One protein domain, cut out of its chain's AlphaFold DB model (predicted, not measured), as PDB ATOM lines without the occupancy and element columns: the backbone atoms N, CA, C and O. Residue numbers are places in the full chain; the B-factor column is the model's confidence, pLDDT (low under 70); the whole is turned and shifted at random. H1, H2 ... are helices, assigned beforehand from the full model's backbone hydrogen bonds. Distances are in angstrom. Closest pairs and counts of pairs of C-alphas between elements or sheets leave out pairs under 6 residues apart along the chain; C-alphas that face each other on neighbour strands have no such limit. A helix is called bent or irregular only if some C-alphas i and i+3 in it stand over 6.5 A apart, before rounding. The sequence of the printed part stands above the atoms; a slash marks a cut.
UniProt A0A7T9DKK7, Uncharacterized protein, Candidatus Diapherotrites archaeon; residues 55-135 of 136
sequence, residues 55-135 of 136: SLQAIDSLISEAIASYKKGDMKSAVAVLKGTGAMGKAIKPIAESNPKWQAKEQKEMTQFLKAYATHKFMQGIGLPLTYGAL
ATOM      1  N   SER A  55     201.590 172.103 207.646       67.69
ATOM      2  CA  SER A  55     200.556 172.465 206.657       67.69
ATOM      3  C   SER A  55     200.366 171.481 205.498       67.69
ATOM      4  O   SER A  55     199.669 171.779 204.531       67.69
ATOM      5  N   LEU A  56     200.889 170.255 205.607       83.69
ATOM      6  CA  LEU A  56     200.708 169.239 204.560       83.69
ATOM      7  C   LEU A  56     199.284 168.682 204.458       83.69
ATOM      8  O   LEU A  56     198.960 168.072 203.447       83.69
ATOM      9  N   GLN A  57     198.422 168.895 205.454       87.38
ATOM     10  CA  GLN A  57     197.091 168.278 205.493       87.38
ATOM     11  C   GLN A  57     196.239 168.605 204.256       87.38
ATOM     12  O   GLN A  57     195.522 167.738 203.754       87.38
ATOM     13  N   ALA A  58     196.344 169.830 203.731       87.19
ATOM     14  CA  ALA A  58     195.639 170.232 202.515       87.19
ATOM     15  C   ALA A  58     196.164 169.492 201.272       87.19
ATOM     16  O   ALA A  58     195.381 169.073 200.423       87.19
ATOM     17  N   ILE A  59     197.485 169.293 201.191       89.69
ATOM     18  CA  ILE A  59     198.125 168.505 200.131       89.69
ATOM     19  C   ILE A  59     197.707 167.036 200.250       89.69
ATOM     20  O   ILE A  59     197.280 166.439 199.266       89.69
ATOM     21  N   ASP A  60     197.770 166.464 201.451       90.56
ATOM     22  CA  ASP A  60     197.460 165.055 201.698       90.56
ATOM     23  C   ASP A  60     195.989 164.726 201.420       90.56
ATOM     24  O   ASP A  60     195.691 163.685 200.834       90.56
ATOM     25  N   SER A  61     195.073 165.631 201.772       91.25
ATOM     26  CA  SER A  61     193.644 165.483 201.468       91.25
ATOM     27  C   SER A  61     193.390 165.515 199.962       91.25
ATOM     28  O   SER A  61     192.727 164.624 199.435       91.25
ATOM     29  N   LEU A  62     193.986 166.485 199.252       91.31
ATOM     30  CA  LEU A  62     193.877 166.595 197.795       91.31
ATOM     31  C   LEU A  62     194.430 165.349 197.088       91.31
ATOM     32  O   LEU A  62     193.839 164.851 196.132       91.31
ATOM     33  N   ILE A  63     195.569 164.836 197.556       92.38
ATOM     34  CA  ILE A  63     196.173 163.619 197.009       92.38
ATOM     35  C   ILE A  63     195.279 162.412 197.276       92.38
ATOM     36  O   ILE A  63     195.064 161.614 196.370       92.38
ATOM     37  N   SER A  64     194.731 162.286 198.484       93.06
ATOM     38  CA  SER A  64     193.833 161.184 198.839       93.06
ATOM     39  C   SER A  64     192.575 161.181 197.968       93.06
ATOM     40  O   SER A  64     192.171 160.129 197.482       93.06
ATOM     41  N   GLU A  65     192.000 162.354 197.695       91.56
ATOM     42  CA  GLU A  65     190.873 162.515 196.770       91.56
ATOM     43  C   GLU A  65     191.248 162.128 195.329       91.56
ATOM     44  O   GLU A  65     190.498 161.421 194.647       91.56
ATOM     45  N   ALA A  66     192.435 162.535 194.867       90.56
ATOM     46  CA  ALA A  66     192.936 162.178 193.542       90.56
ATOM     47  C   ALA A  66     193.186 160.666 193.405       90.56
ATOM     48  O   ALA A  66     192.859 160.087 192.369       90.56
ATOM     49  N   ILE A  67     193.721 160.018 194.447       90.75
ATOM     50  CA  ILE A  67     193.910 158.561 194.507       90.75
ATOM     51  C   ILE A  67     192.555 157.850 194.532       90.75
ATOM     52  O   ILE A  67     192.359 156.900 193.784       90.75
ATOM     53  N   ALA A  68     191.592 158.314 195.333       89.19
ATOM     54  CA  ALA A  68     190.253 157.722 195.382       89.19
ATOM     55  C   ALA A  68     189.514 157.831 194.037       89.19
ATOM     56  O   ALA A  68     188.722 156.960 193.675       89.19
ATOM     57  N   SER A  69     189.802 158.889 193.277       86.88
ATOM     58  CA  SER A  69     189.261 159.103 191.934       86.88
ATOM     59  C   SER A  69     189.989 158.300 190.853       86.88
ATOM     60  O   SER A  69     189.485 158.191 189.735       86.88
ATOM     61  N   TYR A  70     191.163 157.737 191.155       88.62
ATOM     62  CA  TYR A  70     191.939 156.952 190.206       88.62
ATOM     63  C   TYR A  70     191.288 155.590 189.958       88.62
ATOM     64  O   TYR A  70     191.074 154.789 190.868       88.62
ATOM     65  N   LYS A  71     191.046 155.292 188.681       85.38
ATOM     66  CA  LYS A  71     190.711 153.946 188.213       85.38
ATOM     67  C   LYS A  71     191.854 153.445 187.342       85.38
ATOM     68  O   LYS A  71     192.356 154.176 186.492       85.38
ATOM     69  N   LYS A  72     192.266 152.188 187.527       75.81
ATOM     70  CA  LYS A  72     193.344 151.576 186.733       75.81
ATOM     71  C   LYS A  72     193.013 151.683 185.237       75.81
ATOM     72  O   LYS A  72     192.007 151.142 184.793       75.81
ATOM     73  N   GLY A  73     193.849 152.397 184.479       72.50
ATOM     74  CA  GLY A  73     193.637 152.679 183.049       72.50
ATOM     75  C   GLY A  73     192.952 154.017 182.730       72.50
ATOM     76  O   GLY A  73     192.948 154.423 181.572       72.50
ATOM     77  N   ASP A  74     192.451 154.745 183.731       82.00
ATOM     78  CA  ASP A  74     191.918 156.103 183.594       82.00
ATOM     79  C   ASP A  74     192.662 157.074 184.518       82.00
ATOM     80  O   ASP A  74     192.269 157.362 185.646       82.00
ATOM     81  N   MET A  75     193.766 157.613 184.005       85.69
ATOM     82  CA  MET A  75     194.532 158.644 184.704       85.69
ATOM     83  C   MET A  75     193.893 160.037 184.591       85.69
ATOM     84  O   MET A  75     194.280 160.955 185.314       85.69
ATOM     85  N   LYS A  76     192.929 160.230 183.676       86.06
ATOM     86  CA  LYS A  76     192.376 161.557 183.378       86.06
ATOM     87  C   LYS A  76     191.535 162.080 184.537       86.06
ATOM     88  O   LYS A  76     191.644 163.260 184.853       86.06
ATOM     89  N   SER A  77     190.760 161.212 185.184       84.12
ATOM     90  CA  SER A  77     189.959 161.535 186.372       84.12
ATOM     91  C   SER A  77     190.828 162.021 187.537       84.12
ATOM     92  O   SER A  77     190.607 163.113 188.057       84.12
ATOM     93  N   ALA A  78     191.889 161.289 187.873       84.06
ATOM     94  CA  ALA A  78     192.817 161.692 188.927       84.06
ATOM     95  C   ALA A  78     193.577 162.995 188.593       84.06
ATOM     96  O   ALA A  78     193.718 163.883 189.435       84.06
ATOM     97  N   VAL A  79     194.012 163.172 187.339       84.81
ATOM     98  CA  VAL A  79     194.646 164.423 186.885       84.81
ATOM     99  C   VAL A  79     193.668 165.601 186.926       84.81
ATOM    100  O   VAL A  79     194.083 166.721 187.232       84.81
ATOM    101  N   ALA A  80     192.385 165.373 186.638       85.94
ATOM    102  CA  ALA A  80     191.356 166.403 186.719       85.94
ATOM    103  C   ALA A  80     191.173 166.912 188.154       85.94
ATOM    104  O   ALA A  80     191.050 168.120 188.332       85.94
ATOM    105  N   VAL A  81     191.255 166.041 189.168       84.38
ATOM    106  CA  VAL A  81     191.247 166.448 190.588       84.38
ATOM    107  C   VAL A  81     192.451 167.339 190.903       84.38
ATOM    108  O   VAL A  81     192.295 168.453 191.400       84.38
ATOM    109  N   LEU A  82     193.661 166.913 190.524       84.25
ATOM    110  CA  LEU A  82     194.888 167.676 190.797       84.25
ATOM    111  C   LEU A  82     194.915 169.042 190.081       84.25
ATOM    112  O   LEU A  82     195.463 170.016 190.607       84.25
ATOM    113  N   LYS A  83     194.339 169.126 188.873       82.19
ATOM    114  CA  LYS A  83     194.299 170.352 188.054       82.19
ATOM    115  C   LYS A  83     193.048 171.210 188.268       82.19
ATOM    116  O   LYS A  83     193.059 172.380 187.879       82.19
ATOM    117  N   GLY A  84     191.986 170.666 188.857       73.50
ATOM    118  CA  GLY A  84     190.677 171.311 188.964       73.50
ATOM    119  C   GLY A  84     190.774 172.671 189.646       73.50
ATOM    120  O   GLY A  84     191.328 172.767 190.729       73.50
ATOM    121  N   THR A  85     190.304 173.742 188.995       72.44
ATOM    122  CA  THR A  85     190.360 175.152 189.464       72.44
ATOM    123  C   THR A  85     191.625 175.550 190.254       72.44
ATOM    124  O   THR A  85     191.558 176.308 191.227       72.44
ATOM    125  N   GLY A  86     192.794 175.025 189.866       78.38
ATOM    126  CA  GLY A  86     194.055 175.285 190.561       78.38
ATOM    127  C   GLY A  86     194.130 174.724 191.988       78.38
ATOM    128  O   GLY A  86     194.838 175.306 192.808       78.38
ATOM    129  N   ALA A  87     193.433 173.623 192.292       83.75
ATOM    130  CA  ALA A  87     193.371 172.970 193.603       83.75
ATOM    131  C   ALA A  87     194.762 172.744 194.207       83.75
ATOM    132  O   ALA A  87     195.023 173.158 195.333       83.75
ATOM    133  N   MET A  88     195.699 172.225 193.408       86.81
ATOM    134  CA  MET A  88     197.098 172.071 193.811       86.81
ATOM    135  C   MET A  88     197.747 173.404 194.222       86.81
ATOM    136  O   MET A  88     198.463 173.485 195.214       86.81
ATOM    137  N   GLY A  89     197.478 174.484 193.484       87.12
ATOM    138  CA  GLY A  89     197.965 175.820 193.828       87.12
ATOM    139  C   GLY A  89     197.358 176.354 195.126       87.12
ATOM    140  O   GLY A  89     198.084 176.934 195.925       87.12
ATOM    141  N   LYS A  90     196.060 176.124 195.355       88.56
ATOM    142  CA  LYS A  90     195.358 176.522 196.586       88.56
ATOM    143  C   LYS A  90     195.850 175.748 197.811       88.56
ATOM    144  O   LYS A  90     195.925 176.331 198.884       88.56
ATOM    145  N   ALA A  91     196.216 174.476 197.648       88.75
ATOM    146  CA  ALA A  91     196.787 173.664 198.721       88.75
ATOM    147  C   ALA A  91     198.239 174.057 199.052       88.75
ATOM    148  O   ALA A  91     198.630 174.038 200.213       88.75
ATOM    149  N   ILE A  92     199.036 174.423 198.041       89.88
ATOM    150  CA  ILE A  92     200.485 174.636 198.189       89.88
ATOM    151  C   ILE A  92     200.862 176.079 198.518       89.88
ATOM    152  O   ILE A  92     201.730 176.300 199.360       89.88
ATOM    153  N   LYS A  93     200.266 177.068 197.840       88.19
ATOM    154  CA  LYS A  93     200.671 178.476 197.990       88.19
ATOM    155  C   LYS A  93     200.628 178.961 199.440       88.19
ATOM    156  O   LYS A  93     201.626 179.541 199.854       88.19
ATOM    157  N   PRO A  94     199.586 178.664 200.244       88.25
ATOM    158  CA  PRO A  94     199.553 179.098 201.637       88.25
ATOM    159  C   PRO A  94     200.735 178.572 202.451       88.25
ATOM    160  O   PRO A  94     201.253 179.288 203.293       88.25
ATOM    161  N   ILE A  95     201.222 177.360 202.168       86.69
ATOM    162  CA  ILE A  95     202.393 176.787 202.845       86.69
ATOM    163  C   ILE A  95     203.631 177.628 202.550       86.69
ATOM    164  O   ILE A  95     204.357 178.009 203.466       86.69
ATOM    165  N   ALA A  96     203.849 177.945 201.274       84.94
ATOM    166  CA  ALA A  96     205.007 178.713 200.853       84.94
ATOM    167  C   ALA A  96     204.941 180.187 201.282       84.94
ATOM    168  O   ALA A  96     205.944 180.756 201.695       84.94
ATOM    169  N   GLU A  97     203.760 180.794 201.214       85.00
ATOM    170  CA  GLU A  97     203.530 182.214 201.502       85.00
ATOM    171  C   GLU A  97     203.361 182.490 203.008       85.00
ATOM    172  O   GLU A  97     203.585 183.612 203.454       85.00
ATOM    173  N   SER A  98     203.025 181.474 203.816       82.94
ATOM    174  CA  SER A  98     202.875 181.615 205.274       82.94
ATOM    175  C   SER A  98     204.184 181.867 206.016       82.94
ATOM    176  O   SER A  98     204.141 182.270 207.177       82.94
ATOM    177  N   ASN A  99     205.340 181.637 205.384       81.44
ATOM    178  CA  ASN A  99     206.627 181.899 206.010       81.44
ATOM    179  C   ASN A  99     207.071 183.347 205.737       81.44
ATOM    180  O   ASN A  99     207.563 183.642 204.642       81.44
ATOM    181  N   PRO A 100     206.979 184.255 206.729       78.06
ATOM    182  CA  PRO A 100     207.296 185.668 206.533       78.06
ATOM    183  C   PRO A 100     208.790 185.923 206.297       78.06
ATOM    184  O   PRO A 100     209.168 187.031 205.931       78.06
ATOM    185  N   LYS A 101     209.655 184.923 206.529       86.81
ATOM    186  CA  LYS A 101     211.108 185.040 206.336       86.81
ATOM    187  C   LYS A 101     211.553 184.761 204.905       86.81
ATOM    188  O   LYS A 101     212.706 185.030 204.588       86.81
ATOM    189  N   TRP A 102     210.686 184.194 204.070       88.50
ATOM    190  CA  TRP A 102     211.042 183.833 202.705       88.50
ATOM    191  C   TRP A 102     210.790 184.974 201.736       88.50
ATOM    192  O   TRP A 102     209.720 185.578 201.717       88.50
ATOM    193  N   GLN A 103     211.773 185.225 200.884       91.81
ATOM    194  CA  GLN A 103     211.655 186.141 199.762       91.81
ATOM    195  C   GLN A 103     210.793 185.527 198.652       91.81
ATOM    196  O   GLN A 103     210.663 184.309 198.540       91.81
ATOM    197  N   ALA A 104     210.267 186.362 197.752       90.50
ATOM    198  CA  ALA A 104     209.401 185.916 196.654       90.50
ATOM    199  C   ALA A 104     210.015 184.785 195.799       90.50
ATOM    200  O   ALA A 104     209.305 183.898 195.322       90.50
ATOM    201  N   LYS A 105     211.345 184.791 195.618       92.94
ATOM    202  CA  LYS A 105     212.064 183.721 194.910       92.94
ATOM    203  C   LYS A 105     212.032 182.399 195.686       92.94
ATOM    204  O   LYS A 105     211.680 181.378 195.105       92.94
ATOM    205  N   GLU A 106     212.325 182.427 196.982       90.06
ATOM    206  CA  GLU A 106     212.322 181.246 197.859       90.06
ATOM    207  C   GLU A 106     210.907 180.665 198.003       90.06
ATOM    208  O   GLU A 106     210.710 179.455 197.914       90.06
ATOM    209  N   GLN A 107     209.889 181.525 198.116       90.38
ATOM    210  CA  GLN A 107     208.482 181.109 198.118       90.38
ATOM    211  C   GLN A 107     208.098 180.400 196.809       90.38
ATOM    212  O   GLN A 107     207.381 179.393 196.816       90.38
ATOM    213  N   LYS A 108     208.594 180.890 195.664       90.75
ATOM    214  CA  LYS A 108     208.378 180.258 194.356       90.75
ATOM    215  C   LYS A 108     209.075 178.900 194.260       90.75
ATOM    216  O   LYS A 108     208.457 177.951 193.777       90.75
ATOM    217  N   GLU A 109     210.320 178.799 194.716       90.94
ATOM    218  CA  GLU A 109     211.079 177.543 194.751       90.94
ATOM    219  C   GLU A 109     210.393 176.514 195.653       90.94
ATOM    220  O   GLU A 109     210.132 175.395 195.211       90.94
ATOM    221  N   MET A 110     209.962 176.909 196.856       90.31
ATOM    222  CA  MET A 110     209.211 176.019 197.740       90.31
ATOM    223  C   MET A 110     207.863 175.610 197.136       90.31
ATOM    224  O   MET A 110     207.460 174.453 197.222       90.31
ATOM    225  N   THR A 111     207.166 176.526 196.461       90.12
ATOM    226  CA  THR A 111     205.924 176.196 195.747       90.12
ATOM    227  C   THR A 111     206.164 175.133 194.671       90.12
ATOM    228  O   THR A 111     205.335 174.245 194.480       90.12
ATOM    229  N   GLN A 112     207.274 175.213 193.934       90.56
ATOM    230  CA  GLN A 112     207.634 174.201 192.936       90.56
ATOM    231  C   GLN A 112     208.015 172.874 193.593       90.56
ATOM    232  O   GLN A 112     207.547 171.826 193.150       90.56
ATOM    233  N   PHE A 113     208.786 172.923 194.678       91.19
ATOM    234  CA  PHE A 113     209.163 171.751 195.458       91.19
ATOM    235  C   PHE A 113     207.937 170.996 195.983       91.19
ATOM    236  O   PHE A 113     207.785 169.803 195.732       91.19
ATOM    237  N   LEU A 114     206.998 171.698 196.617       90.38
ATOM    238  CA  LEU A 114     205.763 171.111 197.136       90.38
ATOM    239  C   LEU A 114     204.884 170.515 196.025       90.38
ATOM    240  O   LEU A 114     204.207 169.516 196.257       90.38
ATOM    241  N   LYS A 115     204.916 171.072 194.804       89.94
ATOM    242  CA  LYS A 115     204.217 170.487 193.643       89.94
ATOM    243  C   LYS A 115     204.853 169.171 193.218       89.94
ATOM    244  O   LYS A 115     204.128 168.221 192.919       89.94
ATOM    245  N   ALA A 116     206.184 169.117 193.178       89.44
ATOM    246  CA  ALA A 116     206.919 167.899 192.866       89.44
ATOM    247  C   ALA A 116     206.663 166.825 193.933       89.44
ATOM    248  O   ALA A 116     206.267 165.717 193.584       89.44
ATOM    249  N   TYR A 117     206.755 167.186 195.215       89.94
ATOM    250  CA  TYR A 117     206.425 166.313 196.342       89.94
ATOM    251  C   TYR A 117     204.991 165.767 196.257       89.94
ATOM    252  O   TYR A 117     204.780 164.558 196.340       89.94
ATOM    253  N   ALA A 118     203.997 166.629 196.023       90.00
ATOM    254  CA  ALA A 118     202.603 166.202 195.918       90.00
ATOM    255  C   ALA A 118     202.369 165.253 194.732       90.00
ATOM    256  O   ALA A 118     201.641 164.268 194.845       90.00
ATOM    257  N   THR A 119     203.025 165.528 193.601       89.25
ATOM    258  CA  THR A 119     202.977 164.666 192.411       89.25
ATOM    259  C   THR A 119     203.614 163.309 192.692       89.25
ATOM    260  O   THR A 119     203.024 162.284 192.354       89.25
ATOM    261  N   HIS A 120     204.776 163.300 193.347       89.38
ATOM    262  CA  HIS A 120     205.485 162.088 193.747       89.38
ATOM    263  C   HIS A 120     204.610 161.212 194.650       89.38
ATOM    264  O   HIS A 120     204.369 160.045 194.349       89.38
ATOM    265  N   LYS A 121     204.026 161.803 195.696       88.75
ATOM    266  CA  LYS A 121     203.151 161.099 196.639       88.75
ATOM    267  C   LYS A 121     201.868 160.575 195.981       88.75
ATOM    268  O   LYS A 121     201.450 159.457 196.265       88.75
ATOM    269  N   PHE A 122     201.272 161.328 195.053       90.69
ATOM    270  CA  PHE A 122     200.142 160.847 194.252       90.69
ATOM    271  C   PHE A 122     200.517 159.639 193.381       90.69
ATOM    272  O   PHE A 122     199.827 158.622 193.406       90.69
ATOM    273  N   MET A 123     201.615 159.735 192.630       88.81
ATOM    274  CA  MET A 123     202.088 158.665 191.751       88.81
ATOM    275  C   MET A 123     202.432 157.388 192.540       88.81
ATOM    276  O   MET A 123     202.052 156.295 192.123       88.81
ATOM    277  N   GLN A 124     203.062 157.518 193.711       88.62
ATOM    278  CA  GLN A 124     203.275 156.393 194.628       88.62
ATOM    279  C   GLN A 124     201.944 155.803 195.113       88.62
ATOM    280  O   GLN A 124     201.773 154.586 195.115       88.62
ATOM    281  N   GLY A 125     200.978 156.653 195.470       88.44
ATOM    282  CA  GLY A 125     199.660 156.233 195.952       88.44
ATOM    283  C   GLY A 125     198.822 155.452 194.934       88.44
ATOM    284  O   GLY A 125     198.008 154.622 195.329       88.44
ATOM    285  N   ILE A 126     199.048 155.656 193.633       89.44
ATOM    286  CA  ILE A 126     198.423 154.858 192.560       89.44
ATOM    287  C   ILE A 126     199.264 153.640 192.137       89.44
ATOM    288  O   ILE A 126     198.921 152.959 191.170       89.44
ATOM    289  N   GLY A 127     200.366 153.362 192.842       86.06
ATOM    290  CA  GLY A 127     201.213 152.192 192.620       86.06
ATOM    291  C   GLY A 127     202.242 152.335 191.497       86.06
ATOM    292  O   GLY A 127     202.719 151.315 191.001       86.06
ATOM    293  N   LEU A 128     202.596 153.556 191.075       84.88
ATOM    294  CA  LEU A 128     203.727 153.743 190.162       84.88
ATOM    295  C   LEU A 128     205.053 153.622 190.933       84.88
ATOM    296  O   LEU A 128     205.240 154.330 191.928       84.88
ATOM    297  N   PRO A 129     205.993 152.773 190.481       81.81
ATOM    298  CA  PRO A 129     207.307 152.669 191.096       81.81
ATOM    299  C   PRO A 129     208.150 153.884 190.691       81.81
ATOM    300  O   PRO A 129     208.701 153.943 189.596       81.81
ATOM    301  N   LEU A 130     208.201 154.887 191.566       81.00
ATOM    302  CA  LEU A 130     208.980 156.113 191.339       81.00
ATOM    303  C   LEU A 130     210.382 156.058 191.933       81.00
ATOM    304  O   LEU A 130     211.261 156.799 191.502       81.00
ATOM    305  N   THR A 131     210.590 155.186 192.915       76.81
ATOM    306  CA  THR A 131     211.910 154.912 193.471       76.81
ATOM    307  C   THR A 131     212.431 153.615 192.870       76.81
ATOM    308  O   THR A 131     211.671 152.667 192.653       76.81
ATOM    309  N   TYR A 132     213.738 153.543 192.623       74.75
ATOM    310  CA  TYR A 132     214.367 152.319 192.118       74.75
ATOM    311  C   TYR A 132     214.147 151.123 193.057       74.75
ATOM    312  O   TYR A 132     214.051 149.996 192.589       74.75
ATOM    313  N   GLY A 133     213.956 151.371 194.358       65.62
ATOM    314  CA  GLY A 133     213.616 150.343 195.342       65.62
ATOM    315  C   GLY A 133     212.197 149.810 195.298       65.62
ATOM    316  O   GLY A 133     211.920 148.753 195.862       65.62
ATOM    317  N   ALA A 134     211.288 150.515 194.628       64.69
ATOM    318  CA  ALA A 134     209.926 150.047 194.424       64.69
ATOM    319  C   ALA A 134     209.820 149.030 193.271       64.69
ATOM    320  O   ALA A 134     208.772 148.402 193.115       64.69
ATOM    321  N   LEU A 135     210.878 148.867 192.467       61.28
ATOM    322  CA  LEU A 135     210.960 147.863 191.410       61.28
ATOM    323  C   LEU A 135     211.295 146.506 192.052       61.28
ATOM    324  O   LEU A 135     212.393 146.318 192.571       61.28
TER     325      LEU A 135
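This is residues 55 to 135 of the 136 residues of an uncharacterized protein of Candidatus Diapherotrites archaeon (UniProt A0A7T9DKK7). The long straight helix H3 makes the longest axis, and H1 and the bent helix H2 cover one side of it. The arm H2b packs on both H1 and H3 while the arm H2a packs on H1, and residues 126 to 135 form a tail that turns away from the end of H3. The printed part has 81 residues, with three named helices in the order H1, H2, H3 and no named strand; the class is all helix. It is only just compact, close to loose, with a radius of gyration of the C-alphas of 13.7 A, and its C-alphas span 42 by 31 by 18 A.

Find C-alpha 57 at (197.091, 168.278, 205.493); from there H1, residues 57 to 68, runs 16.1 A. Next look at residues 75 to 97, H2, assigned as one helix by its hydrogen bonds but bent: C-alphas 82 and 85 are 8.8 A apart. Its arm H2a, residues 75 to 82, begins with C-alpha 75 at (194.532, 158.644, 184.704). Its arm H2b, residues 85 to 97, is 19.2 A long and itself irregular, with C-alphas 85 and 88 8.6 A apart. H3, residues 104 to 125, then runs 31.2 A to C-alpha 125 at (199.660, 156.233, 195.952).

Start at H1, which touches H2a with residues 62 to 67 alone; the closest C-alphas, of Ala 66 and Ala 78, are 4.6 A apart. H1 and H2a are a helical hairpin, at a shallow tilt of 21 degrees, opposite ways. With residues 58 to 62 alone H1 touches H2b, closest at the C-alphas of Ala 58 and Ala 91, 5.2 A, at a shallow tilt of 27 degrees, opposite ways. H1 touches residues 118 to 125 of H3, closest at the C-alphas of Ile 63 and Phe 122, 5.6 A; they run the same way at a shallow tilt of 34 degrees, only just short of steep. H2b touches residues 107 to 115 of H3, closest at the C-alphas of Ala 96 and Gln 107, 5.0 A, at a steep tilt of 54 degrees, opposite ways. H2a and H3 are near each other, with 5 pairs of C-alphas within 10 A. In H1, H2a and H3 every O i to N i+4 pair is within hydrogen-bond range; in H2b 6 of 9 are.

The two C-alphas farthest apart are those of Gly 73 and Lys 101, 43.5 A. The printed part has no cut, and both links, H1 to H2 and H2 to H3, are short. In the B-factor column you find a mean pLDDT of 85.5 for the printed part of this model, with residue 55 and residues 133 to 135 under 70.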